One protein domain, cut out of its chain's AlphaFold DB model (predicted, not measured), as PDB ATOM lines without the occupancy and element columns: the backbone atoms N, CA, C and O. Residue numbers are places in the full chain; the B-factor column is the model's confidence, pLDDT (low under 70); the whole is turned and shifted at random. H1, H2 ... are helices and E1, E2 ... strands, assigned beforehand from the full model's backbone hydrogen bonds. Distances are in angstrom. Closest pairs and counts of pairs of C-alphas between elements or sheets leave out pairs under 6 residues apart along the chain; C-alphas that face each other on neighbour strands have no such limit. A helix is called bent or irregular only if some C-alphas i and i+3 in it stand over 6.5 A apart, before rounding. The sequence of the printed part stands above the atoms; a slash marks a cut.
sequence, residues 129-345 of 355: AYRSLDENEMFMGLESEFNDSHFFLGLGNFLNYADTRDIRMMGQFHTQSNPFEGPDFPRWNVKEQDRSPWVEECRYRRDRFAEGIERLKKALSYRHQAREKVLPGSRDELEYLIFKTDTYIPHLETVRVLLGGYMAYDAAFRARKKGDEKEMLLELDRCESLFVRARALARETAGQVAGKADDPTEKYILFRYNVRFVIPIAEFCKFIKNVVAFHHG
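What this domain is: This is residues 129 to 345 of the 355 residues of an uncharacterized protein of Acidobacteria bacterium (UniProt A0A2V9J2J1). Four long helices, H3, H4, H5 and H6, run back and forth in a curved row, each folded back on the one before, with the shorter H1 packed on H3 at one end of the row. The short helix H2 packs on the hollow side, on arm H6b and thinly on H4, while the small strand hairpin E1 and E2 sticks out from the side, apart from H3 to H6. The printed part has 217 residues, with six named helices and two named strands in the order H1, E1, E2, H2, H3, H4, H5, H6; the sheet E1, E2 is antiparallel and the class is mostly helix. It is compact, with a radius of gyration of the C-alphas of 19.6 A, and only just elongated, spanning 65 by 43 by 29 A.

Where its parts are: H1, residues 129 to 140, begins at C-alpha 129 (39.716, -13.516, -22.947). E1 is residues 141 to 146, E2 residues 149 to 154, and H2 residues 165 to 175. H3, residues 197 to 226, is 43.4 A long. H4, residues 232 to 273, is 63.6 A long from C-alpha 232 (22.936, -22.615, -21.556), and irregular: C-alphas 233 and 236 are 7.4 A apart. H5, residues 277 to 306, is 43.6 A long. H6, residues 312 to 343, was assigned as one helix by its hydrogen bonds but is bent, with C-alphas 324 and 327 6.6 A apart; its arms, H6a (312 to 324) and H6b (327 to 343), stand at 20 degrees, and H6b ends at C-alpha 343 (41.032, 34.707, -21.992).

How they stand to each other: H4 is the hub. It forms helical hairpins with H3, at 22 degrees, closest C-alphas Arg 206 and Arg 256 at 4.8 A, and with H5, at 18 degrees, Ala 268 and Met 280 at 4.1 A. H5 touches H6b, opposite ways at 17 degrees, closest C-alphas Arg 295 and Ile 329 at 5.8 A. H1 touches H3, opposite ways at 4 degrees, closest C-alphas Ala 129 and Ala 219 at 4.3 A. H2 touches H6b at a steep tilt of 48 degrees, closest C-alphas Met 170 and Phe 332 at 6.7 A. H3 and H5 are apart. In the hairpin E1 and E2, N 142 and O 153 are 2.8 A apart, within hydrogen-bond range. Every O i to N i+4 pair is within range in H1, H3, H5, H6a and H6b, against 34 of 38 in H4 and 3 of 7 in H2, where 7 of 8 O i to N i+3 pairs are.

The domain as a whole: The two C-alphas farthest apart, of Pro 232 and Gly 275, are 66.0 A apart. The printed part has no cut, and the link from H2 to H3, residues 176 to 196, is long. The mean pLDDT of the printed part is 89.1; residues 142 to 152, 158 to 162 and 190 to 194 are under 70.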
ATOM      1  N   ALA A 129      40.262 -14.699 -23.606       96.25
ATOM      2  CA  ALA A 129      39.716 -13.516 -22.947       96.25
ATOM      3  C   ALA A 129      40.422 -13.247 -21.609       96.25
ATOM      4  O   ALA A 129      40.915 -12.142 -21.416       96.25
ATOM      5  N   TYR A 130      40.538 -14.254 -20.732       93.94
ATOM      6  CA  TYR A 130      41.226 -14.119 -19.439       93.94
ATOM      7  C   TYR A 130      42.698 -13.748 -19.601       93.94
ATOM      8  O   TYR A 130      43.125 -12.748 -19.041       93.94
ATOM      9  N   ARG A 131      43.441 -14.444 -20.472       91.88
ATOM     10  CA  ARG A 131      44.846 -14.103 -20.749       91.88
ATOM     11  C   ARG A 131      45.012 -12.672 -21.253       91.88
ATOM     12  O   ARG A 131      45.929 -11.986 -20.832       91.88
ATOM     13  N   SER A 132      44.108 -12.200 -22.116       93.50
ATOM     14  CA  SER A 132      44.149 -10.809 -22.593       93.50
ATOM     15  C   SER A 132      43.918  -9.802 -21.457       93.50
ATOM     16  O   SER A 132      44.444  -8.692 -21.513       93.50
ATOM     17  N   LEU A 133      43.133 -10.166 -20.435       92.69
ATOM     18  CA  LEU A 133      42.929  -9.343 -19.242       92.69
ATOM     19  C   LEU A 133      44.139  -9.387 -18.309       92.69
ATOM     20  O   LEU A 133      44.552  -8.324 -17.864       92.69
ATOM     21  N   ASP A 134      44.745 -10.554 -18.089       89.69
ATOM     22  CA  ASP A 134      45.977 -10.679 -17.297       89.69
ATOM     23  C   ASP A 134      47.125  -9.891 -17.946       89.69
ATOM     24  O   ASP A 134      47.823  -9.127 -17.287       89.69
ATOM     25  N   GLU A 135      47.293 -10.015 -19.267       89.88
ATOM     26  CA  GLU A 135      48.260  -9.233 -20.045       89.88
ATOM     27  C   GLU A 135      48.012  -7.729 -19.896       89.88
ATOM     28  O   GLU A 135      48.957  -6.941 -19.831       89.88
ATOM     29  N   ASN A 136      46.743  -7.321 -19.855       91.69
ATOM     30  CA  ASN A 136      46.374  -5.930 -19.651       91.69
ATOM     31  C   ASN A 136      46.670  -5.458 -18.230       91.69
ATOM     32  O   ASN A 136      47.190  -4.361 -18.054       91.69
ATOM     33  N   GLU A 137      46.357  -6.277 -17.230       87.00
ATOM     34  CA  GLU A 137      46.679  -5.999 -15.840       87.00
ATOM     35  C   GLU A 137      48.187  -5.832 -15.692       87.00
ATOM     36  O   GLU A 137      48.611  -4.731 -15.352       87.00
ATOM     37  N   MET A 138      48.984  -6.828 -16.100       86.31
ATOM     38  CA  MET A 138      50.455  -6.796 -16.127       86.31
ATOM     39  C   MET A 138      51.010  -5.562 -16.844       86.31
ATOM     40  O   MET A 138      51.971  -4.949 -16.388       86.31
ATOM     41  N   PHE A 139      50.397  -5.167 -17.959       88.25
ATOM     42  CA  PHE A 139      50.801  -3.982 -18.707       88.25
ATOM     43  C   PHE A 139      50.458  -2.663 -17.998       88.25
ATOM     44  O   PHE A 139      51.209  -1.690 -18.104       88.25
ATOM     45  N   MET A 140      49.316  -2.601 -17.314       84.62
ATOM     46  CA  MET A 140      48.852  -1.420 -16.583       84.62
ATOM     47  C   MET A 140      49.350  -1.372 -15.138       84.62
ATOM     48  O   MET A 140      49.041  -0.410 -14.442       84.62
ATOM     49  N   GLY A 141      50.072  -2.377 -14.657       78.25
ATOM     50  CA  GLY A 141      50.668  -2.329 -13.333       78.25
ATOM     51  C   GLY A 141      52.035  -1.679 -13.324       78.25
ATOM     52  O   GLY A 141      52.802  -1.731 -14.286       78.25
ATOM     53  N   LEU A 142      52.335  -1.083 -12.182       67.31
ATOM     54  CA  LEU A 142      53.675  -0.712 -11.783       67.31
ATOM     55  C   LEU A 142      54.116  -1.688 -10.702       67.31
ATOM     56  O   LEU A 142      53.450  -1.833  -9.675       67.31
ATOM     57  N   GLU A 143      55.244  -2.342 -10.947       62.28
ATOM     58  CA  GLU A 143      55.970  -3.030  -9.892       62.28
ATOM     59  C   GLU A 143      56.540  -1.961  -8.953       62.28
ATOM     60  O   GLU A 143      57.233  -1.040  -9.390       62.28
ATOM     61  N   SER A 144      56.171  -2.035  -7.679       58.69
ATOM     62  CA  SER A 144      56.637  -1.127  -6.639       58.69
ATOM     63  C   SER A 144      57.235  -1.941  -5.511       58.69
ATOM     64  O   SER A 144      56.608  -2.875  -5.024       58.69
ATOM     65  N   GLU A 145      58.408  -1.545  -5.045       50.75
ATOM     66  CA  GLU A 145      59.052  -2.153  -3.886       50.75
ATOM     67  C   GLU A 145      58.822  -1.265  -2.662       50.75
ATOM     68  O   GLU A 145      59.031  -0.051  -2.702       50.75
ATOM     69  N   PHE A 146      58.359  -1.861  -1.568       53.72
ATOM     70  CA  PHE A 146      58.324  -1.207  -0.267       53.72
ATOM     71  C   PHE A 146      58.670  -2.230   0.813       53.72
ATOM     72  O   PHE A 146      57.986  -3.242   0.938       53.72
ATOM     73  N   ASN A 147      59.717  -1.955   1.597       56.34
ATOM     74  CA  ASN A 147      60.162  -2.802   2.709       56.34
ATOM     75  C   ASN A 147      60.364  -4.281   2.295       56.34
ATOM     76  O   ASN A 147      59.712  -5.175   2.836       56.34
ATOM     77  N   ASP A 148      61.195  -4.505   1.268       65.38
ATOM     78  CA  ASP A 148      61.504  -5.812   0.651       65.38
ATOM     79  C   ASP A 148      60.292  -6.596   0.107       65.38
ATOM     80  O   ASP A 148      60.387  -7.780  -0.217       65.38
ATOM     81  N   SER A 149      59.136  -5.938  -0.021       57.00
ATOM     82  CA  SER A 149      57.919  -6.515  -0.590       57.00
ATOM     83  C   SER A 149      57.635  -5.911  -1.963       57.00
ATOM     84  O   SER A 149      57.537  -4.689  -2.109       57.00
ATOM     85  N   HIS A 150      57.481  -6.776  -2.967       58.06
ATOM     86  CA  HIS A 150      57.053  -6.397  -4.312       58.06
ATOM     87  C   HIS A 150      55.526  -6.306  -4.350       58.06
ATOM     88  O   HIS A 150      54.823  -7.290  -4.116       58.06
ATOM     89  N   PHE A 151      55.008  -5.124  -4.668       62.38
ATOM     90  CA  PHE A 151      53.587  -4.877  -4.853       62.38
ATOM     91  C   PHE A 151      53.289  -4.574  -6.309       62.38
ATOM     92  O   PHE A 151      53.981  -3.800  -6.972       62.38
ATOM     93  N   PHE A 152      52.193  -5.152  -6.778       64.00
ATOM     94  CA  PHE A 152      51.622  -4.828  -8.066       64.00
ATOM     95  C   PHE A 152      50.579  -3.723  -7.881       64.00
ATOM     96  O   PHE A 152      49.490  -3.963  -7.360       64.00
ATOM     97  N   LEU A 153      50.926  -2.487  -8.248       70.56
ATOM     98  CA  LEU A 153      50.039  -1.334  -8.103       70.56
ATOM     99  C   LEU A 153      49.463  -0.934  -9.458       70.56
ATOM    100  O   LEU A 153      50.195  -0.603 -10.388       70.56
ATOM    101  N   GLY A 154      48.134  -0.892  -9.564       74.38
ATOM    102  CA  GLY A 154      47.475  -0.279 -10.716       74.38
ATOM    103  C   GLY A 154      47.763   1.227 -10.803       74.38
ATOM    104  O   GLY A 154      48.093   1.883  -9.813       74.38
ATOM    105  N   LEU A 155      47.559   1.829 -11.976       80.06
ATOM    106  CA  LEU A 155      47.835   3.256 -12.236       80.06
ATOM    107  C   LEU A 155      46.833   4.239 -11.591       80.06
ATOM    108  O   LEU A 155      46.717   5.393 -12.018       80.06
ATOM    109  N   GLY A 156      46.111   3.820 -10.550       74.62
ATOM    110  CA  GLY A 156      45.098   4.633  -9.868       74.62
ATOM    111  C   GLY A 156      43.868   4.911 -10.735       74.62
ATOM    112  O   GLY A 156      43.273   5.981 -10.640       74.62
ATOM    113  N   ASN A 157      43.529   3.964 -11.607       75.38
ATOM    114  CA  ASN A 157      42.469   4.035 -12.608       75.38
ATOM    115  C   ASN A 157      41.122   3.467 -12.156       75.38
ATOM    116  O   ASN A 157      40.192   3.480 -12.951       75.38
ATOM    117  N   PHE A 158      40.974   3.010 -10.911       69.62
ATOM    118  CA  PHE A 158      39.686   2.573 -10.366       69.62
ATOM    119  C   PHE A 158      39.300   3.361  -9.113       69.62
ATOM    120  O   PHE A 158      40.153   3.867  -8.379       69.62
ATOM    121  N   LEU A 159      37.992   3.456  -8.871       61.06
ATOM    122  CA  LEU A 159      37.417   4.043  -7.667       61.06
ATOM    123  C   LEU A 159      37.721   3.145  -6.464       61.06
ATOM    124  O   LEU A 159      37.013   2.176  -6.213       61.06
ATOM    125  N   ASN A 160      38.769   3.469  -5.708       60.94
ATOM    126  CA  ASN A 160      38.971   2.888  -4.381       60.94
ATOM    127  C   ASN A 160      38.085   3.617  -3.341       60.94
ATOM    128  O   ASN A 160      37.226   4.420  -3.710       60.94
ATOM    129  N   TYR A 161      38.294   3.386  -2.037       56.16
ATOM    130  CA  TYR A 161      37.592   4.028  -0.916       56.16
ATOM    131  C   TYR A 161      37.617   5.569  -0.944       56.16
ATOM    132  O   TYR A 161      36.692   6.183  -0.410       56.16
ATOM    133  N   ALA A 162      38.568   6.192  -1.646       61.72
ATOM    134  CA  ALA A 162      38.704   7.643  -1.806       61.72
ATOM    135  C   ALA A 162      38.574   8.094  -3.276       61.72
ATOM    136  O   ALA A 162      38.531   7.268  -4.187       61.72
ATOM    137  N   ASP A 163      38.548   9.414  -3.501       74.19
ATOM    138  CA  ASP A 163      38.676  10.004  -4.842       74.19
ATOM    139  C   ASP A 163      39.880   9.430  -5.593       74.19
ATOM    140  O   ASP A 163      40.897   9.063  -4.992       74.19
ATOM    141  N   THR A 164      39.811   9.391  -6.920       81.81
ATOM    142  CA  THR A 164      41.014   9.101  -7.700       81.81
ATOM    143  C   THR A 164      41.989  10.267  -7.587       81.81
ATOM    144  O   THR A 164      41.644  11.393  -7.216       81.81
ATOM    145  N   ARG A 165      43.253   9.996  -7.901       85.06
ATOM    146  CA  ARG A 165      44.309  11.013  -7.934       85.06
ATOM    147  C   ARG A 165      43.936  12.203  -8.823       85.06
ATOM    148  O   ARG A 165      44.244  13.333  -8.467       85.06
ATOM    149  N   ASP A 166      43.260  11.920  -9.931       88.50
ATOM    150  CA  ASP A 166      42.870  12.896 -10.948       88.50
ATOM    151  C   ASP A 166      41.753  13.800 -10.423       88.50
ATOM    152  O   ASP A 166      41.850  15.019 -10.479       88.50
ATOM    153  N   ILE A 167      40.743  13.217  -9.779       90.12
ATOM    154  CA  ILE A 167      39.655  13.986  -9.164       90.12
ATOM    155  C   ILE A 167      40.177  14.826  -7.990       90.12
ATOM    156  O   ILE A 167      39.837  16.001  -7.870       90.12
ATOM    157  N   ARG A 168      41.098  14.289  -7.175       88.31
ATOM    158  CA  ARG A 168      41.786  15.086  -6.141       88.31
ATOM    159  C   ARG A 168      42.579  16.254  -6.723       88.31
ATOM    160  O   ARG A 168      42.693  17.282  -6.058       88.31
ATOM    161  N   MET A 169      43.138  16.100  -7.925       88.88
ATOM    162  CA  MET A 169      43.844  17.183  -8.604       88.88
ATOM    163  C   MET A 169      42.897  18.332  -8.946       88.88
ATOM    164  O   MET A 169      43.278  19.475  -8.727       88.88
ATOM    165  N   MET A 170      41.661  18.055  -9.390       91.00
ATOM    166  CA  MET A 170      40.648  19.101  -9.629       91.00
ATOM    167  C   MET A 170      40.475  19.980  -8.397       91.00
ATOM    168  O   MET A 170      40.562  21.197  -8.506       91.00
ATOM    169  N   GLY A 171      40.342  19.355  -7.220       87.06
ATOM    170  CA  GLY A 171      40.266  20.041  -5.929       87.06
ATOM    171  C   GLY A 171      41.369  21.083  -5.728       87.06
ATOM    172  O   GLY A 171      41.112  22.158  -5.217       87.06
ATOM    173  N   GLN A 172      42.593  20.844  -6.197       87.56
ATOM    174  CA  GLN A 172      43.690  21.793  -5.981       87.56
ATOM    175  C   GLN A 172      43.496  23.134  -6.704       87.56
ATOM    176  O   GLN A 172      44.028  24.136  -6.243       87.56
ATOM    177  N   PHE A 173      42.695  23.205  -7.770       87.62
ATOM    178  CA  PHE A 173      42.500  24.450  -8.519       87.62
ATOM    179  C   PHE A 173      41.786  25.540  -7.696       87.62
ATOM    180  O   PHE A 173      41.938  26.727  -7.974       87.62
ATOM    181  N   HIS A 174      41.056  25.182  -6.631       80.44
ATOM    182  CA  HIS A 174      40.391  26.173  -5.780       80.44
ATOM    183  C   HIS A 174      41.380  26.901  -4.862       80.44
ATOM    184  O   HIS A 174      41.026  27.921  -4.272       80.44
ATOM    185  N   THR A 175      42.588  26.355  -4.669       82.31
ATOM    186  CA  THR A 175      43.620  26.971  -3.822       82.31
ATOM    187  C   THR A 175      44.420  28.028  -4.574       82.31
ATOM    188  O   THR A 175      45.178  28.763  -3.944       82.31
ATOM    189  N   GLN A 176      44.219  28.140  -5.893       81.06
ATOM    190  CA  GLN A 176      44.914  29.117  -6.717       81.06
ATOM    191  C   GLN A 176      44.581  30.542  -6.296       81.06
ATOM    192  O   GLN A 176      43.413  30.909  -6.110       81.06
ATOM    193  N   SER A 177      45.625  31.366  -6.217       82.44
ATOM    194  CA  SER A 177      45.487  32.783  -5.891       82.44
ATOM    195  C   SER A 177      44.708  33.517  -6.987       82.44
ATOM    196  O   SER A 177      43.707  34.183  -6.698       82.44
ATOM    197  N   ASN A 178      45.083  33.288  -8.250       86.00
ATOM    198  CA  ASN A 178      44.348  33.728  -9.430       86.00
ATOM    199  C   ASN A 178      44.084  32.546 -10.388       86.00
ATOM    200  O   ASN A 178      45.027  32.030 -10.988       86.00
ATOM    201  N   PRO A 179      42.818  32.123 -10.578       79.50
ATOM    202  CA  PRO A 179      42.495  30.992 -11.449       79.50
ATOM    203  C   PRO A 179      42.788  31.250 -12.937       79.50
ATOM    204  O   PRO A 179      42.929  30.295 -13.692       79.50
ATOM    205  N   PHE A 180      42.911  32.515 -13.349       88.50
ATOM    206  CA  PHE A 180      43.150  32.928 -14.737       88.50
ATOM    207  C   PHE A 180      44.638  33.074 -15.087       88.50
ATOM    208  O   PHE A 180      44.992  33.366 -16.221       88.50
ATOM    209  N   GLU A 181      45.539  32.898 -14.121       86.88
ATOM    210  CA  GLU A 181      46.986  33.038 -14.351       86.88
ATOM    211  C   GLU A 181      47.677  31.691 -14.596       86.88
ATOM    212  O   GLU A 181      48.889  31.631 -14.806       86.88
ATOM    213  N   GLY A 182      46.899  30.610 -14.616       86.50
ATOM    214  CA  GLY A 182      47.409  29.252 -14.689       86.50
ATOM    215  C   GLY A 182      47.734  28.676 -13.308       86.50
ATOM    216  O   GLY A 182      47.559  29.338 -12.284       86.50
ATOM    217  N   PRO A 183      48.150  27.403 -13.256       85.12
ATOM    218  CA  PRO A 183      48.315  26.672 -12.005       85.12
ATOM    219  C   PRO A 183      49.493  27.233 -11.195       85.12
ATOM    220  O   PRO A 183      50.597  27.344 -11.717       85.12
ATOM    221  N   ASP A 184      49.289  27.557  -9.913       83.25
ATOM    222  CA  ASP A 184      50.311  28.128  -9.010       83.25
ATOM    223  C   ASP A 184      50.596  27.250  -7.769       83.25
ATOM    224  O   ASP A 184      51.412  27.607  -6.916       83.25
ATOM    225  N   PHE A 185      49.971  26.071  -7.677       84.31
ATOM    226  CA  PHE A 185      50.065  25.196  -6.510       84.31
ATOM    227  C   PHE A 185      51.208  24.161  -6.613       84.31
ATOM    228  O   PHE A 185      51.500  23.651  -7.704       84.31
ATOM    229  N   PRO A 186      51.829  23.765  -5.476       81.00
ATOM    230  CA  PRO A 186      53.052  22.947  -5.457       81.00
ATOM    231  C   PRO A 186      52.956  21.600  -6.178       81.00
ATOM    232  O   PRO A 186      53.939  21.106  -6.722       81.00
ATOM    233  N   ARG A 187      51.769  20.983  -6.183       78.94
ATOM    234  CA  ARG A 187      51.562  19.671  -6.812       78.94
ATOM    235  C   ARG A 187      51.626  19.727  -8.343       78.94
ATOM    236  O   ARG A 187      51.910  18.707  -8.963       78.94
ATOM    237  N   TRP A 188      51.361  20.890  -8.939       84.12
ATOM    238  CA  TRP A 188      51.488  21.110 -10.380       84.12
ATOM    239  C   TRP A 188      52.888  21.588 -10.748       84.12
ATOM    240  O   TRP A 188      53.496  21.058 -11.676       84.12
ATOM    241  N   ASN A 189      53.407  22.565 -10.002       71.56
ATOM    242  CA  ASN A 189      54.688  23.203 -10.270       71.56
ATOM    243  C   ASN A 189      55.666  22.952  -9.125       71.56
ATOM    244  O   ASN A 189      55.558  23.546  -8.051       71.56
ATOM    245  N   VAL A 190      56.676  22.125  -9.386       65.12
ATOM    246  CA  VAL A 190      57.883  22.096  -8.559       65.12
ATOM    247  C   VAL A 190      58.747  23.261  -9.036       65.12
ATOM    248  O   VAL A 190      59.106  23.304 -10.210       65.12
ATOM    249  N   LYS A 191      59.038  24.225  -8.152       58.34
ATOM    250  CA  LYS A 191      59.638  25.543  -8.473       58.34
ATOM    251  C   LYS A 191      60.992  25.499  -9.212       58.34
ATOM    252  O   LYS A 191      61.478  26.543  -9.626       58.34
ATOM    253  N   GLU A 192      61.567  24.318  -9.416       55.41
ATOM    254  CA  GLU A 192      62.898  24.089  -9.990       55.41
ATOM    255  C   GLU A 192      62.884  23.251 -11.286       55.41
ATOM    256  O   GLU A 192      63.947  22.966 -11.831       55.41
ATOM    257  N   GLN A 193      61.719  22.836 -11.803       58.16
ATOM    258  CA  GLN A 193      61.645  21.957 -12.980       58.16
ATOM    259  C   GLN A 193      61.062  22.658 -14.214       58.16
ATOM    260  O   GLN A 193      59.968  23.219 -14.177       58.16
ATOM    261  N   ASP A 194      61.756  22.525 -15.350       63.81
ATOM    262  CA  ASP A 194      61.276  22.982 -16.661       63.81
ATOM    263  C   ASP A 194      59.976  22.289 -17.090       63.81
ATOM    264  O   ASP A 194      59.207  22.857 -17.858       63.81
ATOM    265  N   ARG A 195      59.697  21.072 -16.607       70.44
ATOM    266  CA  ARG A 195      58.491  20.287 -16.922       70.44
ATOM    267  C   ARG A 195      57.723  19.953 -15.648       70.44
ATOM    268  O   ARG A 195      58.329  19.550 -14.665       70.44
ATOM    269  N   SER A 196      56.396  20.103 -15.684       83.38
ATOM    270  CA  SER A 196      55.530  19.733 -14.561       83.38
ATOM    271  C   SER A 196      55.563  18.209 -14.379       83.38
ATOM    272  O   SER A 196      55.160  17.490 -15.301       83.38
ATOM    273  N   PRO A 197      55.998  17.686 -13.217       85.75
ATOM    274  CA  PRO A 197      56.014  16.243 -12.989       85.75
ATOM    275  C   PRO A 197      54.604  15.638 -13.026       85.75
ATOM    276  O   PRO A 197      54.434  14.502 -13.462       85.75
ATOM    277  N   TRP A 198      53.576  16.414 -12.662       88.25
ATOM    278  CA  TRP A 198      52.180  16.004 -12.821       88.25
ATOM    279  C   TRP A 198      51.797  15.778 -14.288       88.25
ATOM    280  O   TRP A 198      51.148  14.789 -14.623       88.25
ATOM    281  N   VAL A 199      52.206  16.680 -15.179       90.81
ATOM    282  CA  VAL A 199      51.864  16.613 -16.608       90.81
ATOM    283  C   VAL A 199      52.596  15.467 -17.301       90.81
ATOM    284  O   VAL A 199      52.018  14.803 -18.163       90.81
ATOM    285  N   GLU A 200      53.831  15.167 -16.893       89.38
ATOM    286  CA  GLU A 200      54.538  13.970 -17.360       89.38
ATOM    287  C   GLU A 200      53.869  12.679 -16.863       89.38
ATOM    288  O   GLU A 200      53.702  11.735 -17.639       89.38
ATOM    289  N   GLU A 201      53.374  12.655 -15.620       89.12
ATOM    290  CA  GLU A 201      52.553  11.543 -15.124       89.12
ATOM    291  C   GLU A 201      51.262  11.384 -15.950       89.12
ATOM    292  O   GLU A 201      50.903  10.268 -16.340       89.12
ATOM    293  N   CYS A 202      50.586  12.496 -16.269       92.81
ATOM    294  CA  CYS A 202      49.394  12.502 -17.117       92.81
ATOM    295  C   CYS A 202      49.690  11.909 -18.496       92.81
ATOM    296  O   CYS A 202      48.932  11.061 -18.966       92.81
ATOM    297  N   ARG A 203      50.801  12.310 -19.127       93.50
ATOM    298  CA  ARG A 203      51.236  11.795 -20.433       93.50
ATOM    299  C   ARG A 203      51.453  10.287 -20.387       93.50
ATOM    300  O   ARG A 203      50.847   9.564 -21.173       93.50
ATOM    301  N   TYR A 204      52.251   9.819 -19.428       92.00
ATOM    302  CA  TYR A 204      52.540   8.398 -19.251       92.00
ATOM    303  C   TYR A 204      51.257   7.575 -19.065       92.00
ATOM    304  O   TYR A 204      51.036   6.583 -19.759       92.00
ATOM    305  N   ARG A 205      50.371   8.010 -18.161       92.62
ATOM    306  CA  ARG A 205      49.124   7.296 -17.859       92.62
ATOM    307  C   ARG A 205      48.136   7.331 -19.019       92.62
ATOM    308  O   ARG A 205      47.516   6.312 -19.303       92.62
ATOM    309  N   ARG A 206      48.010   8.460 -19.720       94.56
ATOM    310  CA  ARG A 206      47.155   8.589 -20.908       94.56
ATOM    311  C   ARG A 206      47.546   7.573 -21.980       94.56
ATOM    312  O   ARG A 206      46.668   6.908 -22.527       94.56
ATOM    313  N   ASP A 207      48.841   7.448 -22.261       93.44
ATOM    314  CA  ASP A 207      49.344   6.542 -23.297       93.44
ATOM    315  C   ASP A 207      49.170   5.076 -22.868       93.44
ATOM    316  O   ASP A 207      48.682   4.254 -23.646       93.44
ATOM    317  N   ARG A 208      49.427   4.765 -21.589       93.38
ATOM    318  CA  ARG A 208      49.142   3.443 -21.008       93.38
ATOM    319  C   ARG A 208      47.659   3.077 -21.073       93.38
ATOM    320  O   ARG A 208      47.335   1.953 -21.444       93.38
ATOM    321  N   PHE A 209      46.748   3.995 -20.752       94.50
ATOM    322  CA  PHE A 209      45.310   3.719 -20.829       94.50
ATOM    323  C   PHE A 209      44.824   3.541 -22.264       94.50
ATOM    324  O   PHE A 209      43.974   2.687 -22.487       94.50
ATOM    325  N   ALA A 210      45.375   4.274 -23.238       95.94
ATOM    326  CA  ALA A 210      45.050   4.061 -24.649       95.94
ATOM    327  C   ALA A 210      45.342   2.614 -25.071       95.94
ATOM    328  O   ALA A 210      44.492   1.931 -25.636       95.94
ATOM    329  N   GLU A 211      46.532   2.127 -24.733       95.00
ATOM    330  CA  GLU A 211      46.951   0.772 -25.069       95.00
ATOM    331  C   GLU A 211      46.212  -0.302 -24.243       95.00
ATOM    332  O   GLU A 211      45.901  -1.387 -24.752       95.00
ATOM    333  N   GLY A 212      45.872   0.007 -22.989       94.56
ATOM    334  CA  GLY A 212      45.064  -0.870 -22.147       94.56
ATOM    335  C   GLY A 212      43.617  -1.016 -22.632       94.56
ATOM    336  O   GLY A 212      43.056  -2.112 -22.593       94.56
ATOM    337  N   ILE A 213      43.023   0.050 -23.176       96.44
ATOM    338  CA  ILE A 213      41.687   0.018 -23.792       96.44
ATOM    339  C   ILE A 213      41.651  -0.954 -24.977       96.44
ATOM    340  O   ILE A 213      40.713  -1.742 -25.091       96.44
ATOM    341  N   GLU A 214      42.676  -0.966 -25.830       96.81
ATOM    342  CA  GLU A 214      42.731  -1.900 -26.963       96.81
ATOM    343  C   GLU A 214      42.829  -3.364 -26.506       96.81
ATOM    344  O   GLU A 214      42.213  -4.255 -27.098       96.81
ATOM    345  N   ARG A 215      43.516  -3.630 -25.388       95.69
ATOM    346  CA  ARG A 215      43.555  -4.971 -24.780       95.69
ATOM    347  C   ARG A 215      42.209  -5.378 -24.185       95.69
ATOM    348  O   ARG A 215      41.790  -6.520 -24.373       95.69
ATOM    349  N   LEU A 216      41.495  -4.453 -23.536       96.75
ATOM    350  CA  LEU A 216      40.130  -4.699 -23.057       96.75
ATOM    351  C   LEU A 216      39.176  -5.006 -24.215       96.75
ATOM    352  O   LEU A 216      38.428  -5.979 -24.136       96.75
ATOM    353  N   LYS A 217      39.239  -4.246 -25.315       98.19
ATOM    354  CA  LYS A 217      38.446  -4.515 -26.528       98.19
ATOM    355  C   LYS A 217      38.756  -5.888 -27.118       98.19
ATOM    356  O   LYS A 217      37.843  -6.615 -27.505       98.19
ATOM    357  N   LYS A 218      40.032  -6.289 -27.137       97.75
ATOM    358  CA  LYS A 218      40.439  -7.635 -27.559       97.75
ATOM    359  C   LYS A 218      39.818  -8.712 -26.662       97.75
ATOM    360  O   LYS A 218      39.215  -9.651 -27.184       97.75
ATOM    361  N   ALA A 219      39.890  -8.562 -25.338       97.88
ATOM    362  CA  ALA A 219      39.262  -9.488 -24.391       97.88
ATOM    363  C   ALA A 219      37.733  -9.559 -24.569       97.88
ATOM    364  O   ALA A 219      37.158 -10.650 -24.609       97.88
ATOM    365  N   LEU A 220      37.087  -8.404 -24.742       98.31
ATOM    366  CA  LEU A 220      35.653  -8.282 -24.997       98.31
ATOM    367  C   LEU A 220      35.245  -9.005 -26.289       98.31
ATOM    368  O   LEU A 220      34.257  -9.739 -26.298       98.31
ATOM    369  N   SER A 221      36.048  -8.892 -27.354       98.38
ATOM    370  CA  SER A 221      35.788  -9.591 -28.618       98.38
ATOM    371  C   SER A 221      35.743 -11.115 -28.447       98.38
ATOM    372  O   SER A 221      34.866 -11.774 -29.006       98.38
ATOM    373  N   TYR A 222      36.628 -11.684 -27.619       98.31
ATOM    374  CA  TYR A 222      36.611 -13.112 -27.317       98.31
ATOM    375  C   TYR A 222      35.380 -13.504 -26.497       98.31
ATOM    376  O   TYR A 222      34.755 -14.520 -26.789       98.31
ATOM    377  N   ARG A 223      34.963 -12.689 -25.524       97.88
ATOM    378  CA  ARG A 223      33.730 -12.965 -24.773       97.88
ATOM    379  C   ARG A 223      32.489 -12.953 -25.660       97.88
ATOM    380  O   ARG A 223      31.669 -13.858 -25.552       97.88
ATOM    381  N   HIS A 224      32.386 -12.018 -26.602       98.31
ATOM    382  CA  HIS A 224      31.297 -12.036 -27.581       98.31
ATOM    383  C   HIS A 224      31.304 -13.306 -28.440       98.31
ATOM    384  O   HIS A 224      30.256 -13.920 -28.627       98.31
ATOM    385  N   GLN A 225      32.477 -13.759 -28.899       97.88
ATOM    386  CA  GLN A 225      32.608 -15.023 -29.638       97.88
ATOM    387  C   GLN A 225      32.231 -16.260 -28.803       97.88
ATOM    388  O   GLN A 225      31.916 -17.311 -29.366       97.88
ATOM    389  N   ALA A 226      32.281 -16.168 -27.472       97.56
ATOM    390  CA  ALA A 226      31.931 -17.267 -26.581       97.56
ATOM    391  C   ALA A 226      30.411 -17.471 -26.432       97.56
ATOM    392  O   ALA A 226      30.013 -18.569 -26.049       97.56
ATOM    393  N   ARG A 227      29.561 -16.490 -26.783       97.50
ATOM    394  CA  ARG A 227      28.090 -16.551 -26.609       97.50
ATOM    395  C   ARG A 227      27.448 -17.823 -27.164       97.50
ATOM    396  O   ARG A 227      26.647 -18.459 -26.487       97.50
ATOM    397  N   GLU A 228      27.879 -18.246 -28.347       95.06
ATOM    398  CA  GLU A 228      27.358 -19.444 -29.027       95.06
ATOM    399  C   GLU A 228      27.978 -20.762 -28.527       95.06
ATOM    400  O   GLU A 228      27.594 -21.857 -28.947       95.06
ATOM    401  N   LYS A 229      28.990 -20.675 -27.659       96.44
ATOM    402  CA  LYS A 229      29.811 -21.809 -27.214       96.44
ATOM    403  C   LYS A 229      29.610 -22.153 -25.743       96.44
ATOM    404  O   LYS A 229      29.941 -23.276 -25.359       96.44
ATOM    405  N   VAL A 230      29.130 -21.211 -24.929       97.00
ATOM    406  CA  VAL A 230      28.919 -21.436 -23.495       97.00
ATOM    407  C   VAL A 230      27.750 -22.379 -23.226       97.00
ATOM    408  O   VAL A 230      26.835 -22.524 -24.041       97.00
ATOM    409  N   LEU A 231      27.767 -23.028 -22.061       93.94
ATOM    410  CA  LEU A 231      26.623 -23.798 -21.576       93.94
ATOM    411  C   LEU A 231      25.382 -22.892 -21.441       93.94
ATOM    412  O   LEU A 231      25.522 -21.727 -21.062       93.94
ATOM    413  N   PRO A 232      24.159 -23.409 -21.681       91.56
ATOM    414  CA  PRO A 232      22.936 -22.615 -21.556       91.56
ATOM    415  C   PRO A 232      22.777 -21.927 -20.193       91.56
ATOM    416  O   PRO A 232      22.390 -20.764 -20.150       91.56
ATOM    417  N   GLY A 233      23.134 -22.613 -19.099       90.44
ATOM    418  CA  GLY A 233      23.066 -22.073 -17.735       90.44
ATOM    419  C   GLY A 233      24.134 -21.026 -17.393       90.44
ATOM    420  O   GLY A 233      24.087 -20.453 -16.315       90.44
ATOM    421  N   SER A 234      25.081 -20.765 -18.296       93.50
ATOM    422  CA  SER A 234      26.219 -19.860 -18.069       93.50
ATOM    423  C   SER A 234      26.126 -18.573 -18.884       93.50
ATOM    424  O   SER A 234      27.064 -17.776 -18.893       93.50
ATOM    425  N   ARG A 235      25.021 -18.382 -19.614       95.25
ATOM    426  CA  ARG A 235      24.801 -17.207 -20.463       95.25
ATOM    427  C   ARG A 235      24.776 -15.925 -19.642       95.25
ATOM    428  O   ARG A 235      25.476 -14.989 -20.000       95.25
ATOM    429  N   ASP A 236      24.057 -15.917 -18.524       92.25
ATOM    430  CA  ASP A 236      23.953 -14.728 -17.672       92.25
ATOM    431  C   ASP A 236      25.306 -14.340 -17.066       92.25
ATOM    432  O   ASP A 236      25.661 -13.163 -17.057       92.25
ATOM    433  N   GLU A 237      26.104 -15.329 -16.654       93.31
ATOM    434  CA  GLU A 237      27.470 -15.109 -16.169       93.31
ATOM    435  C   GLU A 237      28.360 -14.510 -17.271       93.31
ATOM    436  O   GLU A 237      29.070 -13.529 -17.048       93.31
ATOM    437  N   LEU A 238      28.297 -15.048 -18.495       96.50
ATOM    438  CA  LEU A 238      29.041 -14.488 -19.624       96.50
ATOM    439  C   LEU A 238      28.602 -13.050 -19.927       96.50
ATOM    440  O   LEU A 238      29.459 -12.187 -20.123       96.50
ATOM    441  N   GLU A 239      27.297 -12.782 -19.966       95.75
ATOM    442  CA  GLU A 239      26.764 -11.443 -20.225       95.75
ATOM    443  C   GLU A 239      27.140 -10.456 -19.119       95.75
ATOM    444  O   GLU A 239      27.438  -9.297 -19.407       95.75
ATOM    445  N   TYR A 240      27.206 -10.906 -17.866       93.62
ATOM    446  CA  TYR A 240      27.715 -10.094 -16.771       93.62
ATOM    447  C   TYR A 240      29.201  -9.759 -16.963       93.62
ATOM    448  O   TYR A 240      29.584  -8.592 -16.894       93.62
ATOM    449  N   LEU A 241      30.045 -10.734 -17.313       95.06
ATOM    450  CA  LEU A 241      31.463 -10.483 -17.601       95.06
ATOM    451  C   LEU A 241      31.687  -9.585 -18.830       95.06
ATOM    452  O   LEU A 241      32.632  -8.788 -18.852       95.06
ATOM    453  N   ILE A 242      30.845  -9.714 -19.858       97.00
ATOM    454  CA  ILE A 242      30.804  -8.799 -21.007       97.00
ATOM    455  C   ILE A 242      30.494  -7.393 -20.506       97.00
ATOM    456  O   ILE A 242      31.309  -6.500 -20.714       97.00
ATOM    457  N   PHE A 243      29.397  -7.223 -19.766       95.06
ATOM    458  CA  PHE A 243      28.977  -5.945 -19.202       95.06
ATOM    459  C   PHE A 243      30.082  -5.277 -18.373       95.06
ATOM    460  O   PHE A 243      30.373  -4.100 -18.583       95.06
ATOM    461  N   LYS A 244      30.756  -6.011 -17.475       93.00
ATOM    462  CA  LYS A 244      31.830  -5.442 -16.640       93.00
ATOM    463  C   LYS A 244      33.003  -4.927 -17.470       93.00
ATOM    464  O   LYS A 244      33.568  -3.888 -17.145       93.00
ATOM    465  N   THR A 245      33.392  -5.644 -18.524       95.25
ATOM    466  CA  THR A 245      34.515  -5.224 -19.383       95.25
ATOM    467  C   THR A 245      34.127  -4.120 -20.342       95.25
ATOM    468  O   THR A 245      34.893  -3.173 -20.494       95.25
ATOM    469  N   ASP A 246      32.934  -4.210 -20.918       94.88
ATOM    470  CA  ASP A 246      32.374  -3.179 -21.783       94.88
ATOM    471  C   ASP A 246      32.249  -1.848 -21.039       94.88
ATOM    472  O   ASP A 246      32.743  -0.840 -21.520       94.88
ATOM    473  N   THR A 247      31.747  -1.864 -19.800       92.88
ATOM    474  CA  THR A 247      31.621  -0.672 -18.940       92.88
ATOM    475  C   THR A 247      32.972  -0.105 -18.492       92.88
ATOM    476  O   THR A 247      33.122   1.098 -18.266       92.88
ATOM    477  N   TYR A 248      33.994  -0.951 -18.346       92.88
ATOM    478  CA  TYR A 248      35.310  -0.492 -17.900       92.88
ATOM    479  C   TYR A 248      36.073   0.283 -18.986       92.88
ATOM    480  O   TYR A 248      36.877   1.163 -18.671       92.88
ATOM    481  N   ILE A 249      35.799   0.009 -20.264       94.88
ATOM    482  CA  ILE A 249      36.406   0.708 -21.404       94.88
ATOM    483  C   ILE A 249      36.095   2.219 -21.407       94.88
ATOM    484  O   ILE A 249      37.050   3.002 -21.376       94.88
ATOM    485  N   PRO A 250      34.826   2.678 -21.416       94.06
ATOM    486  CA  PRO A 250      34.501   4.102 -21.415       94.06
ATOM    487  C   PRO A 250      34.900   4.787 -20.104       94.06
ATOM    488  O   PRO A 250      35.235   5.974 -20.108       94.06
ATOM    489  N   HIS A 251      34.985   4.047 -18.995       93.88
ATOM    490  CA  HIS A 251      35.592   4.559 -17.769       93.88
ATOM    491  C   HIS A 251      37.080   4.901 -17.953       93.88
ATOM    492  O   HIS A 251      37.499   6.022 -17.652       93.88
ATOM    493  N   LEU A 252      37.891   3.981 -18.485       94.12
ATOM    494  CA  LEU A 252      39.303   4.274 -18.767       94.12
ATOM    495  C   LEU A 252      39.460   5.385 -19.805       94.12
ATOM    496  O   LEU A 252      40.347   6.228 -19.667       94.12
ATOM    497  N   GLU A 253      38.586   5.423 -20.807       96.50
ATOM    498  CA  GLU A 253      38.562   6.490 -21.807       96.50
ATOM    499  C   GLU A 253      38.246   7.849 -21.165       96.50
ATOM    500  O   GLU A 253      38.897   8.842 -21.485       96.50
ATOM    501  N   THR A 254      37.328   7.894 -20.193       95.88
ATOM    502  CA  THR A 254      37.046   9.096 -19.392       95.88
ATOM    503  C   THR A 254      38.315   9.594 -18.711       95.88
ATOM    504  O   THR A 254      38.684  10.756 -18.877       95.88
ATOM    505  N   VAL A 255      39.033   8.717 -17.995       95.06
ATOM    506  CA  VAL A 255      40.294   9.081 -17.328       95.06
ATOM    507  C   VAL A 255      41.329   9.555 -18.350       95.06
ATOM    508  O   VAL A 255      41.946  10.599 -18.162       95.06
ATOM    509  N   ARG A 256      41.494   8.844 -19.469       96.19
ATOM    510  CA  ARG A 256      42.441   9.206 -20.532       96.19
ATOM    511  C   ARG A 256      42.180  10.607 -21.087       96.19
ATOM    512  O   ARG A 256      43.121  11.377 -21.280       96.19
ATOM    513  N   VAL A 257      40.916  10.942 -21.335       98.00
ATOM    514  CA  VAL A 257      40.511  12.257 -21.845       98.00
ATOM    515  C   VAL A 257      40.710  13.347 -20.784       98.00
ATOM    516  O   VAL A 257      41.226  14.412 -21.125       98.00
ATOM    517  N   LEU A 258      40.409  13.076 -19.507       96.31
ATOM    518  CA  LEU A 258      40.700  13.997 -18.396       96.31
ATOM    519  C   LEU A 258      42.187  14.349 -18.310       96.31
ATOM    520  O   LEU A 258      42.539  15.522 -18.205       96.31
ATOM    521  N   LEU A 259      43.063  13.343 -18.400       96.56
ATOM    522  CA  LEU A 259      44.512  13.553 -18.406       96.56
ATOM    523  C   LEU A 259      44.942  14.439 -19.581       96.56
ATOM    524  O   LEU A 259      45.766  15.332 -19.408       96.56
ATOM    525  N   GLY A 260      44.341  14.242 -20.759       98.00
ATOM    526  CA  GLY A 260      44.543  15.123 -21.908       98.00
ATOM    527  C   GLY A 260      44.142  16.575 -21.630       98.00
ATOM    528  O   GLY A 260      44.872  17.480 -22.025       98.00
ATOM    529  N   GLY A 261      43.027  16.797 -20.929       97.81
ATOM    530  CA  GLY A 261      42.579  18.133 -20.526       97.81
ATOM    531  C   GLY A 261      43.604  18.848 -19.642       97.81
ATOM    532  O   GLY A 261      43.958  19.992 -19.915       97.81
ATOM    533  N   TYR A 262      44.175  18.159 -18.646       95.94
ATOM    534  CA  TYR A 262      45.255  18.732 -17.830       95.94
ATOM    535  C   TYR A 262      46.498  19.087 -18.645       95.94
ATOM    536  O   TYR A 262      47.111  20.126 -18.411       95.94
ATOM    537  N   MET A 263      46.867  18.235 -19.602       95.69
ATOM    538  CA  MET A 263      48.017  18.484 -20.469       95.69
ATOM    539  C   MET A 263      47.807  19.711 -21.364       95.69
ATOM    540  O   MET A 263      48.737  20.493 -21.527       95.69
ATOM    541  N   ALA A 264      46.603  19.890 -21.916       97.38
ATOM    542  CA  ALA A 264      46.258  21.061 -22.723       97.38
ATOM    543  C   ALA A 264      46.241  22.345 -21.873       97.38
ATOM    544  O   ALA A 264      46.796  23.366 -22.271       97.38
ATOM    545  N   TYR A 265      45.709  22.274 -20.645       95.25
ATOM    546  CA  TYR A 265      45.765  23.392 -19.697       95.25
ATOM    547  C   TYR A 265      47.210  23.833 -19.407       95.25
ATOM    548  O   TYR A 265      47.524  25.018 -19.456       95.25
ATOM    549  N   ASP A 266      48.114  22.884 -19.142       93.44
ATOM    550  CA  ASP A 266      49.539  23.183 -18.940       93.44
ATOM    551  C   ASP A 266      50.186  23.801 -20.190       93.44
ATOM    552  O   ASP A 266      50.931  24.779 -20.089       93.44
ATOM    553  N   ALA A 267      49.884  23.252 -21.371       94.00
ATOM    554  CA  ALA A 267      50.407  23.741 -22.642       94.00
ATOM    555  C   ALA A 267      50.006  25.201 -22.902       94.00
ATOM    556  O   ALA A 267      50.871  26.008 -23.249       94.00
ATOM    557  N   ALA A 268      48.749  25.563 -22.631       95.94
ATOM    558  CA  ALA A 268      48.251  26.925 -22.794       95.94
ATOM    559  C   ALA A 268      49.050  27.951 -21.970       95.94
ATOM    560  O   ALA A 268      49.560  28.939 -22.503       95.94
ATOM    561  N   PHE A 269      49.234  27.709 -20.670       92.69
ATOM    562  CA  PHE A 269      49.942  28.664 -19.806       92.69
ATOM    563  C   PHE A 269      51.459  28.680 -20.036       92.69
ATOM    564  O   PHE A 269      52.121  29.691 -19.780       92.69
ATOM    565  N   ARG A 270      52.026  27.613 -20.607       91.00
ATOM    566  CA  ARG A 270      53.398  27.635 -21.131       91.00
ATOM    567  C   ARG A 270      53.526  28.477 -22.394       91.00
ATOM    568  O   ARG A 270      54.515  29.198 -22.513       91.00
ATOM    569  N   ALA A 271      52.566  28.392 -23.315       93.75
ATOM    570  CA  ALA A 271      52.529  29.233 -24.510       93.75
ATOM    571  C   ALA A 271      52.431  30.717 -24.126       93.75
ATOM    572  O   ALA A 271      53.260  31.520 -24.558       93.75
ATOM    573  N   ARG A 272      51.559  31.046 -23.163       92.75
ATOM    574  CA  ARG A 272      51.466  32.390 -22.570       92.75
ATOM    575  C   ARG A 272      52.803  32.896 -22.036       92.75
ATOM    576  O   ARG A 272      53.210  34.010 -22.348       92.75
ATOM    577  N   LYS A 273      53.523  32.071 -21.264       90.19
ATOM    578  CA  LYS A 273      54.842  32.430 -20.708       90.19
ATOM    579  C   LYS A 273      55.886  32.717 -21.796       90.19
ATOM    580  O   LYS A 273      56.823  33.471 -21.551       90.19
ATOM    581  N   LYS A 274      55.735  32.127 -22.983       92.94
ATOM    582  CA  LYS A 274      56.587  32.378 -24.157       92.94
ATOM    583  C   LYS A 274      56.128  33.577 -24.998       92.94
ATOM    584  O   LYS A 274      56.808  33.905 -25.964       92.94
ATOM    585  N   GLY A 275      55.011  34.217 -24.648       95.62
ATOM    586  CA  GLY A 275      54.413  35.303 -25.426       95.62
ATOM    587  C   GLY A 275      53.612  34.837 -26.645       95.62
ATOM    588  O   GLY A 275      53.307  35.658 -27.504       95.62
ATOM    589  N   ASP A 276      53.274  33.547 -26.741       97.25
ATOM    590  CA  ASP A 276      52.468  32.998 -27.838       97.25
ATOM    591  C   ASP A 276      50.988  32.929 -27.436       97.25
ATOM    592  O   ASP A 276      50.479  31.909 -26.967       97.25
ATOM    593  N   GLU A 277      50.303  34.066 -27.563       96.50
ATOM    594  CA  GLU A 277      48.889  34.207 -27.198       96.50
ATOM    595  C   GLU A 277      47.965  33.371 -28.094       96.50
ATOM    596  O   GLU A 277      46.975  32.812 -27.626       96.50
ATOM    597  N   LYS A 278      48.317  33.204 -29.373       97.75
ATOM    598  CA  LYS A 278      47.525  32.401 -30.310       97.75
ATOM    599  C   LYS A 278      47.529  30.926 -29.913       97.75
ATOM    600  O   LYS A 278      46.470  30.303 -29.874       97.75
ATOM    601  N   GLU A 279      48.705  30.375 -29.624       98.06
ATOM    602  CA  GLU A 279      48.832  28.986 -29.174       98.06
ATOM    603  C   GLU A 279      48.182  28.782 -27.799       98.06
ATOM    604  O   GLU A 279      47.552  27.754 -27.554       98.06
ATOM    605  N   MET A 280      48.266  29.783 -26.914       97.19
ATOM    606  CA  MET A 280      47.572  29.749 -25.628       97.19
ATOM    607  C   MET A 280      46.060  29.556 -25.802       97.19
ATOM    608  O   MET A 280      45.497  28.659 -25.175       97.19
ATOM    609  N   LEU A 281      45.407  30.376 -26.632       98.19
ATOM    610  CA  LEU A 281      43.961  30.284 -26.856       98.19
ATOM    611  C   LEU A 281      43.574  28.945 -27.502       98.19
ATOM    612  O   LEU A 281      42.621  28.307 -27.060       98.19
ATOM    613  N   LEU A 282      44.366  28.466 -28.467       98.50
ATOM    614  CA  LEU A 282      44.142  27.167 -29.108       98.50
ATOM    615  C   LEU A 282      44.174  26.004 -28.100       98.50
ATOM    616  O   LEU A 282      43.315  25.117 -28.131       98.50
ATOM    617  N   GLU A 283      45.157  25.987 -27.199       98.44
ATOM    618  CA  GLU A 283      45.274  24.940 -26.182       98.44
ATOM    619  C   GLU A 283      44.220  25.083 -25.066       98.44
ATOM    620  O   GLU A 283      43.786  24.072 -24.507       98.44
ATOM    621  N   LEU A 284      43.721  26.295 -24.787       98.38
ATOM    622  CA  LEU A 284      42.559  26.503 -23.913       98.38
ATOM    623  C   LEU A 284      41.268  25.934 -24.518       98.38
ATOM    624  O   LEU A 284      40.556  25.197 -23.831       98.38
ATOM    625  N   ASP A 285      41.006  26.176 -25.803       98.56
ATOM    626  CA  ASP A 285      39.843  25.611 -26.504       98.56
ATOM    627  C   ASP A 285      39.911  24.077 -26.533       98.56
ATOM    628  O   ASP A 285      38.931  23.361 -26.288       98.56
ATOM    629  N   ARG A 286      41.113  23.542 -26.776       98.75
ATOM    630  CA  ARG A 286      41.379  22.104 -26.709       98.75
ATOM    631  C   ARG A 286      41.139  21.549 -25.305       98.75
ATOM    632  O   ARG A 286      40.552  20.473 -25.171       98.75
ATOM    633  N   CYS A 287      41.587  22.259 -24.272       98.38
ATOM    634  CA  CYS A 287      41.382  21.900 -22.874       98.38
ATOM    635  C   CYS A 287      39.888  21.808 -22.530       98.38
ATOM    636  O   CYS A 287      39.444  20.768 -22.032       98.38
ATOM    637  N   GLU A 288      39.098  22.834 -22.861       98.44
ATOM    638  CA  GLU A 288      37.648  22.824 -22.643       98.44
ATOM    639  C   GLU A 288      36.983  21.654 -23.373       98.44
ATOM    640  O   GLU A 288      36.246  20.878 -22.756       98.44
ATOM    641  N   SER A 289      37.293  21.466 -24.659       98.69
ATOM    642  CA  SER A 289      36.751  20.371 -25.471       98.69
ATOM    643  C   SER A 289      37.025  18.992 -24.855       98.69
ATOM    644  O   SER A 289      36.132  18.139 -24.779       98.69
ATOM    645  N   LEU A 290      38.237  18.775 -24.333       98.69
ATOM    646  CA  LEU A 290      38.605  17.530 -23.660       98.69
ATOM    647  C   LEU A 290      37.816  17.331 -22.359       98.69
ATOM    648  O   LEU A 290      37.253  16.253 -22.161       98.69
ATOM    649  N   PHE A 291      37.686  18.341 -21.497       98.31
ATOM    650  CA  PHE A 291      36.884  18.202 -20.274       98.31
ATOM    651  C   PHE A 291      35.391  17.992 -20.566       98.31
ATOM    652  O   PHE A 291      34.754  17.146 -19.930       98.31
ATOM    653  N   VAL A 292      34.841  18.660 -21.584       98.44
ATOM    654  CA  VAL A 292      33.465  18.428 -22.053       98.44
ATOM    655  C   VAL A 292      33.284  16.990 -22.544       98.44
ATOM    656  O   VAL A 292      32.295  16.342 -22.182       98.44
ATOM    657  N   ARG A 293      34.245  16.454 -23.308       98.38
ATOM    658  CA  ARG A 293      34.232  15.052 -23.748       98.38
ATOM    659  C   ARG A 293      34.326  14.086 -22.566       98.38
ATOM    660  O   ARG A 293      33.564  13.123 -22.522       98.38
ATOM    661  N   ALA A 294      35.197  14.346 -21.592       97.94
ATOM    662  CA  ALA A 294      35.293  13.530 -20.384       97.94
ATOM    663  C   ALA A 294      33.973  13.514 -19.598       97.94
ATOM    664  O   ALA A 294      33.531  12.458 -19.151       97.94
ATOM    665  N   ARG A 295      33.294  14.661 -19.483       97.94
ATOM    666  CA  ARG A 295      31.968  14.751 -18.855       97.94
ATOM    667  C   ARG A 295      30.931  13.896 -19.582       97.94
ATOM    668  O   ARG A 295      30.115  13.251 -18.927       97.94
ATOM    669  N   ALA A 296      30.935  13.908 -20.916       97.94
ATOM    670  CA  ALA A 296      30.018  13.098 -21.715       97.94
ATOM    671  C   ALA A 296      30.253  11.594 -21.488       97.94
ATOM    672  O   ALA A 296      29.310  10.883 -21.149       97.94
ATOM    673  N   LEU A 297      31.509  11.147 -21.560       97.12
ATOM    674  CA  LEU A 297      31.898   9.748 -21.333       97.12
ATOM    675  C   LEU A 297      31.593   9.267 -19.906       97.12
ATOM    676  O   LEU A 297      31.121   8.147 -19.715       97.12
ATOM    677  N   ALA A 298      31.787  10.123 -18.897       96.25
ATOM    678  CA  ALA A 298      31.424   9.799 -17.519       96.25
ATOM    679  C   ALA A 298      29.908   9.564 -17.379       96.25
ATOM    680  O   ALA A 298      29.472   8.639 -16.694       96.25
ATOM    681  N   ARG A 299      29.083  10.384 -18.043       96.94
ATOM    682  CA  ARG A 299      27.620  10.209 -18.037       96.94
ATOM    683  C   ARG A 299      27.189   8.956 -18.788       96.94
ATOM    684  O   ARG A 299      26.288   8.268 -18.321       96.94
ATOM    685  N   GLU A 300      27.828   8.662 -19.915       95.38
ATOM    686  CA  GLU A 300      27.602   7.430 -20.673       95.38
ATOM    687  C   GLU A 300      27.918   6.194 -19.824       95.38
ATOM    688  O   GLU A 300      27.064   5.326 -19.667       95.38
ATOM    689  N   THR A 301      29.087   6.174 -19.178       94.56
ATOM    690  CA  THR A 301      29.502   5.095 -18.269       94.56
ATOM    691  C   THR A 301      28.495   4.914 -17.129       94.56
ATOM    692  O   THR A 301      28.065   3.799 -16.842       94.56
ATOM    693  N   ALA A 302      28.052   6.009 -16.497       95.62
ATOM    694  CA  ALA A 302      27.020   5.946 -15.463       95.62
ATOM    695  C   ALA A 302      25.686   5.396 -16.004       95.62
ATOM    696  O   ALA A 302      25.024   4.617 -15.322       95.62
ATOM    697  N   GLY A 303      25.303   5.764 -17.230       95.56
ATOM    698  CA  GLY A 303      24.117   5.235 -17.905       95.56
ATOM    699  C   GLY A 303      24.197   3.728 -18.156       95.56
ATOM    700  O   GLY A 303      23.226   3.018 -17.904       95.56
ATOM    701  N   GLN A 304      25.361   3.225 -18.574       92.94
ATOM    702  CA  GLN A 304      25.593   1.789 -18.748       92.94
ATOM    703  C   GLN A 304      25.462   1.033 -17.420       92.94
ATOM    704  O   GLN A 304      24.714   0.059 -17.348       92.94
ATOM    705  N   VAL A 305      26.114   1.512 -16.352       92.75
ATOM    706  CA  VAL A 305      26.026   0.880 -15.020       92.75
ATOM    707  C   VAL A 305      24.590   0.897 -14.491       92.75
ATOM    708  O   VAL A 305      24.138  -0.081 -13.896       92.75
ATOM    709  N   ALA A 306      23.839   1.973 -14.745       93.69
ATOM    710  CA  ALA A 306      22.439   2.075 -14.342       93.69
ATOM    711  C   ALA A 306      21.560   0.960 -14.930       93.69
ATOM    712  O   ALA A 306      20.636   0.512 -14.257       93.69
ATOM    713  N   GLY A 307      21.891   0.445 -16.119       90.50
ATOM    714  CA  GLY A 307      21.202  -0.695 -16.730       90.50
ATOM    715  C   GLY A 307      21.342  -2.025 -15.971       90.50
ATOM    716  O   GLY A 307      20.655  -2.985 -16.310       90.50
ATOM    717  N   LYS A 308      22.217  -2.103 -14.959       88.31
ATOM    718  CA  LYS A 308      22.419  -3.277 -14.088       88.31
ATOM    719  C   LYS A 308      22.258  -2.961 -12.595       88.31
ATOM    720  O   LYS A 308      22.603  -3.787 -11.758       88.31
ATOM    721  N   ALA A 309      21.710  -1.796 -12.247       83.81
ATOM    722  CA  ALA A 309      21.621  -1.316 -10.863       83.81
ATOM    723  C   ALA A 309      20.577  -2.038  -9.978       83.81
ATOM    724  O   ALA A 309      20.370  -1.630  -8.832       83.81
ATOM    725  N   ASP A 310      19.937  -3.094 -10.484       86.69
ATOM    726  CA  ASP A 310      19.134  -4.017  -9.672       86.69
ATOM    727  C   ASP A 310      20.019  -4.856  -8.733       86.69
ATOM    728  O   ASP A 310      19.586  -5.240  -7.646       86.69
ATOM    729  N   ASP A 311      21.281  -5.089  -9.113       87.19
ATOM    730  CA  ASP A 311      22.281  -5.689  -8.237       87.19
ATOM    731  C   ASP A 311      22.806  -4.652  -7.211       87.19
ATOM    732  O   ASP A 311      23.222  -3.552  -7.599       87.19
ATOM    733  N   PRO A 312      22.830  -4.963  -5.897       89.56
ATOM    734  CA  PRO A 312      23.303  -4.033  -4.870       89.56
ATOM    735  C   PRO A 312      24.746  -3.547  -5.068       89.56
ATOM    736  O   PRO A 312      25.059  -2.403  -4.725       89.56
ATOM    737  N   THR A 313      25.619  -4.388  -5.627       87.62
ATOM    738  CA  THR A 313      27.016  -4.036  -5.906       87.62
ATOM    739  C   THR A 313      27.081  -3.024  -7.038       87.62
ATOM    740  O   THR A 313      27.710  -1.975  -6.884       87.62
ATOM    741  N   GLU A 314      26.380  -3.272  -8.145       90.62
ATOM    742  CA  GLU A 314      26.332  -2.331  -9.269       90.62
ATOM    743  C   GLU A 314      25.646  -1.016  -8.887       90.62
ATOM    744  O   GLU A 314      26.108   0.060  -9.270       90.62
ATOM    745  N   LYS A 315      24.613  -1.062  -8.040       92.31
ATOM    746  CA  LYS A 315      23.984   0.138  -7.474       92.31
ATOM    747  C   LYS A 315      24.966   0.970  -6.650       92.31
ATOM    748  O   LYS A 315      24.999   2.198  -6.773       92.31
ATOM    749  N   TYR A 316      25.782   0.320  -5.821       90.31
ATOM    750  CA  TYR A 316      26.822   1.003  -5.055       90.31
ATOM    751  C   TYR A 316      27.906   1.586  -5.970       90.31
ATOM    752  O   TYR A 316      28.298   2.743  -5.794       90.31
ATOM    753  N   ILE A 317      28.347   0.839  -6.987       89.69
ATOM    754  CA  ILE A 317      29.308   1.321  -7.989       89.69
ATOM    755  C   ILE A 317      28.749   2.547  -8.715       89.69
ATOM    756  O   ILE A 317      29.449   3.553  -8.815       89.69
ATOM    757  N   LEU A 318      27.485   2.521  -9.145       93.56
ATOM    758  CA  LEU A 318      26.820   3.652  -9.790       93.56
ATOM    759  C   LEU A 318      26.802   4.891  -8.895       93.56
ATOM    760  O   LEU A 318      27.131   5.990  -9.350       93.56
ATOM    761  N   PHE A 319      26.428   4.734  -7.623       93.19
ATOM    762  CA  PHE A 319      26.439   5.832  -6.658       93.19
ATOM    763  C   PHE A 319      27.840   6.440  -6.531       93.19
ATOM    764  O   PHE A 319      28.017   7.651  -6.681       93.19
ATOM    765  N   ARG A 320      28.855   5.590  -6.323       91.06
ATOM    766  CA  ARG A 320      30.259   6.011  -6.222       91.06
ATOM    767  C   ARG A 320      30.706   6.734  -7.483       91.06
ATOM    768  O   ARG A 320      31.336   7.781  -7.383       91.06
ATOM    769  N   TYR A 321      30.354   6.210  -8.650       92.88
ATOM    770  CA  TYR A 321      30.709   6.794  -9.934       92.88
ATOM    771  C   TYR A 321      30.101   8.186 -10.122       92.88
ATOM    772  O   TYR A 321      30.795   9.126 -10.508       92.88
ATOM    773  N   ASN A 322      28.824   8.355  -9.773       94.50
ATOM    774  CA  ASN A 322      28.159   9.652  -9.861       94.50
ATOM    775  C   ASN A 322      28.808  10.696  -8.945       94.50
ATOM    776  O   ASN A 322      29.126  11.797  -9.392       94.50
ATOM    777  N   VAL A 323      29.058  10.333  -7.685       91.88
ATOM    778  CA  VAL A 323      29.644  11.241  -6.686       91.88
ATOM    779  C   VAL A 323      31.099  11.586  -6.998       91.88
ATOM    780  O   VAL A 323      31.534  12.697  -6.724       91.88
ATOM    781  N   ARG A 324      31.867  10.644  -7.552       89.81
ATOM    782  CA  ARG A 324      33.327  10.769  -7.664       89.81
ATOM    783  C   ARG A 324      33.808  11.135  -9.066       89.81
ATOM    784  O   ARG A 324      34.903  11.657  -9.187       89.81
ATOM    785  N   PHE A 325      33.023  10.883 -10.111       92.56
ATOM    786  CA  PHE A 325      33.361  11.248 -11.492       92.56
ATOM    787  C   PHE A 325      32.343  12.226 -12.068       92.56
ATOM    788  O   PHE A 325      32.709  13.342 -12.424       92.56
ATOM    789  N   VAL A 326      31.063  11.848 -12.136       95.62
ATOM    790  CA  VAL A 326      30.062  12.636 -12.880       95.62
ATOM    791  C   VAL A 326      29.927  14.055 -12.326       95.62
ATOM    792  O   VAL A 326      30.020  15.012 -13.094       95.62
ATOM    793  N   ILE A 327      29.738  14.198 -11.010       94.62
ATOM    794  CA  ILE A 327      29.562  15.508 -10.369       94.62
ATOM    795  C   ILE A 327      30.863  16.333 -10.415       94.62
ATOM    796  O   ILE A 327      30.820  17.436 -10.967       94.62
ATOM    797  N   PRO A 328      32.029  15.837  -9.947       93.50
ATOM    798  CA  PRO A 328      33.252  16.639  -9.937       93.50
ATOM    799  C   PRO A 328      33.700  17.082 -11.331       93.50
ATOM    800  O   PRO A 328      34.067  18.240 -11.512       93.50
ATOM    801  N   ILE A 329      33.609  16.206 -12.340       95.81
ATOM    802  CA  ILE A 329      33.962  16.564 -13.722       95.81
ATOM    803  C   ILE A 329      33.013  17.646 -14.248       95.81
ATOM    804  O   ILE A 329      33.455  18.573 -14.927       95.81
ATOM    805  N   ALA A 330      31.715  17.562 -13.939       96.25
ATOM    806  CA  ALA A 330      30.746  18.564 -14.370       96.25
ATOM    807  C   ALA A 330      31.014  19.943 -13.749       96.25
ATOM    808  O   ALA A 330      30.936  20.942 -14.465       96.25
ATOM    809  N   GLU A 331      31.360  20.003 -12.461       93.75
ATOM    810  CA  GLU A 331      31.743  21.256 -11.802       93.75
ATOM    811  C   GLU A 331      33.071  21.796 -12.339       93.75
ATOM    812  O   GLU A 331      33.176  22.983 -12.656       93.75
ATOM    813  N   PHE A 332      34.058  20.925 -12.552       94.88
ATOM    814  CA  PHE A 332      35.343  21.324 -13.114       94.88
ATOM    815  C   PHE A 332      35.212  21.857 -14.551       94.88
ATOM    816  O   PHE A 332      35.880  22.821 -14.912       94.88
ATOM    817  N   CYS A 333      34.285  21.328 -15.358       95.94
ATOM    818  CA  CYS A 333      33.977  21.898 -16.675       95.94
ATOM    819  C   CYS A 333      33.500  23.355 -16.589       95.94
ATOM    820  O   CYS A 333      33.857  24.157 -17.446       95.94
ATOM    821  N   LYS A 334      32.699  23.717 -15.574       94.31
ATOM    822  CA  LYS A 334      32.253  25.111 -15.387       94.31
ATOM    823  C   LYS A 334      33.434  26.019 -15.056       94.31
ATOM    824  O   LYS A 334      33.517  27.125 -15.581       94.31
ATOM    825  N   PHE A 335      34.351  25.536 -14.214       93.12
ATOM    826  CA  PHE A 335      35.595  26.237 -13.908       93.12
ATOM    827  C   PHE A 335      36.425  26.484 -15.175       93.12
ATOM    828  O   PHE A 335      36.752  27.633 -15.461       93.12
ATOM    829  N   ILE A 336      36.703  25.434 -15.956       95.56
ATOM    830  CA  ILE A 336      37.489  25.547 -17.193       95.56
ATOM    831  C   ILE A 336      36.819  26.508 -18.174       95.56
ATOM    832  O   ILE A 336      37.483  27.411 -18.670       95.56
ATOM    833  N   LYS A 337      35.501  26.398 -18.369       95.44
ATOM    834  CA  LYS A 337      34.745  27.318 -19.223       95.44
ATOM    835  C   LYS A 337      34.920  28.783 -18.812       95.44
ATOM    836  O   LYS A 337      35.081  29.639 -19.671       95.44
ATOM    837  N   ASN A 338      34.918  29.087 -17.512       94.00
ATOM    838  CA  ASN A 338      35.151  30.455 -17.041       94.00
ATOM    839  C   ASN A 338      36.575  30.941 -17.342       94.00
ATOM    840  O   ASN A 338      36.750  32.112 -17.667       94.00
ATOM    841  N   VAL A 339      37.582  30.068 -17.227       94.25
ATOM    842  CA  VAL A 339      38.973  30.404 -17.575       94.25
ATOM    843  C   VAL A 339      39.099  30.683 -19.072       94.25
ATOM    844  O   VAL A 339      39.674  31.699 -19.450       94.25
ATOM    845  N   VAL A 340      38.515  29.828 -19.915       96.25
ATOM    846  CA  VAL A 340      38.509  30.007 -21.373       96.25
ATOM    847  C   VAL A 340      37.796  31.305 -21.763       96.25
ATOM    848  O   VAL A 340      38.395  32.140 -22.434       96.25
ATOM    849  N   ALA A 341      36.584  31.542 -21.248       95.88
ATOM    850  CA  ALA A 341      35.827  32.771 -21.497       95.88
ATOM    851  C   ALA A 341      36.619  34.034 -21.120       95.88
ATOM    852  O   ALA A 341      36.679  34.981 -21.899       95.88
ATOM    853  N   PHE A 342      37.292  34.034 -19.962       95.00
ATOM    854  CA  PHE A 342      38.121  35.162 -19.533       95.00
ATOM    855  C   PHE A 342      39.218  35.501 -20.549       95.00
ATOM    856  O   PHE A 342      39.398  36.669 -20.888       95.00
ATOM    857  N   HIS A 343      39.936  34.492 -21.046       95.12
ATOM    858  CA  HIS A 343      41.032  34.707 -21.992       95.12
ATOM    859  C   HIS A 343      40.562  35.092 -23.396       95.12
ATOM    860  O   HIS A 343      41.297  35.775 -24.100       95.12
ATOM    861  N   HIS A 344      39.330  34.745 -23.769       95.62
ATOM    862  CA  HIS A 344      38.690  35.239 -24.993       95.62
ATOM    863  C   HIS A 344      38.021  36.615 -24.833       95.62
ATOM    864  O   HIS A 344      37.483  37.154 -25.798       95.62
ATOM    865  N   GLY A 345      38.046  37.217 -23.637       92.94
ATOM    866  CA  GLY A 345      37.365  38.489 -23.365       92.94
ATOM    867  C   GLY A 345      35.837  38.371 -23.288       92.94
ATOM    868  O   GLY A 345      35.124  39.365 -23.426       92.94
TER     869      GLY A 345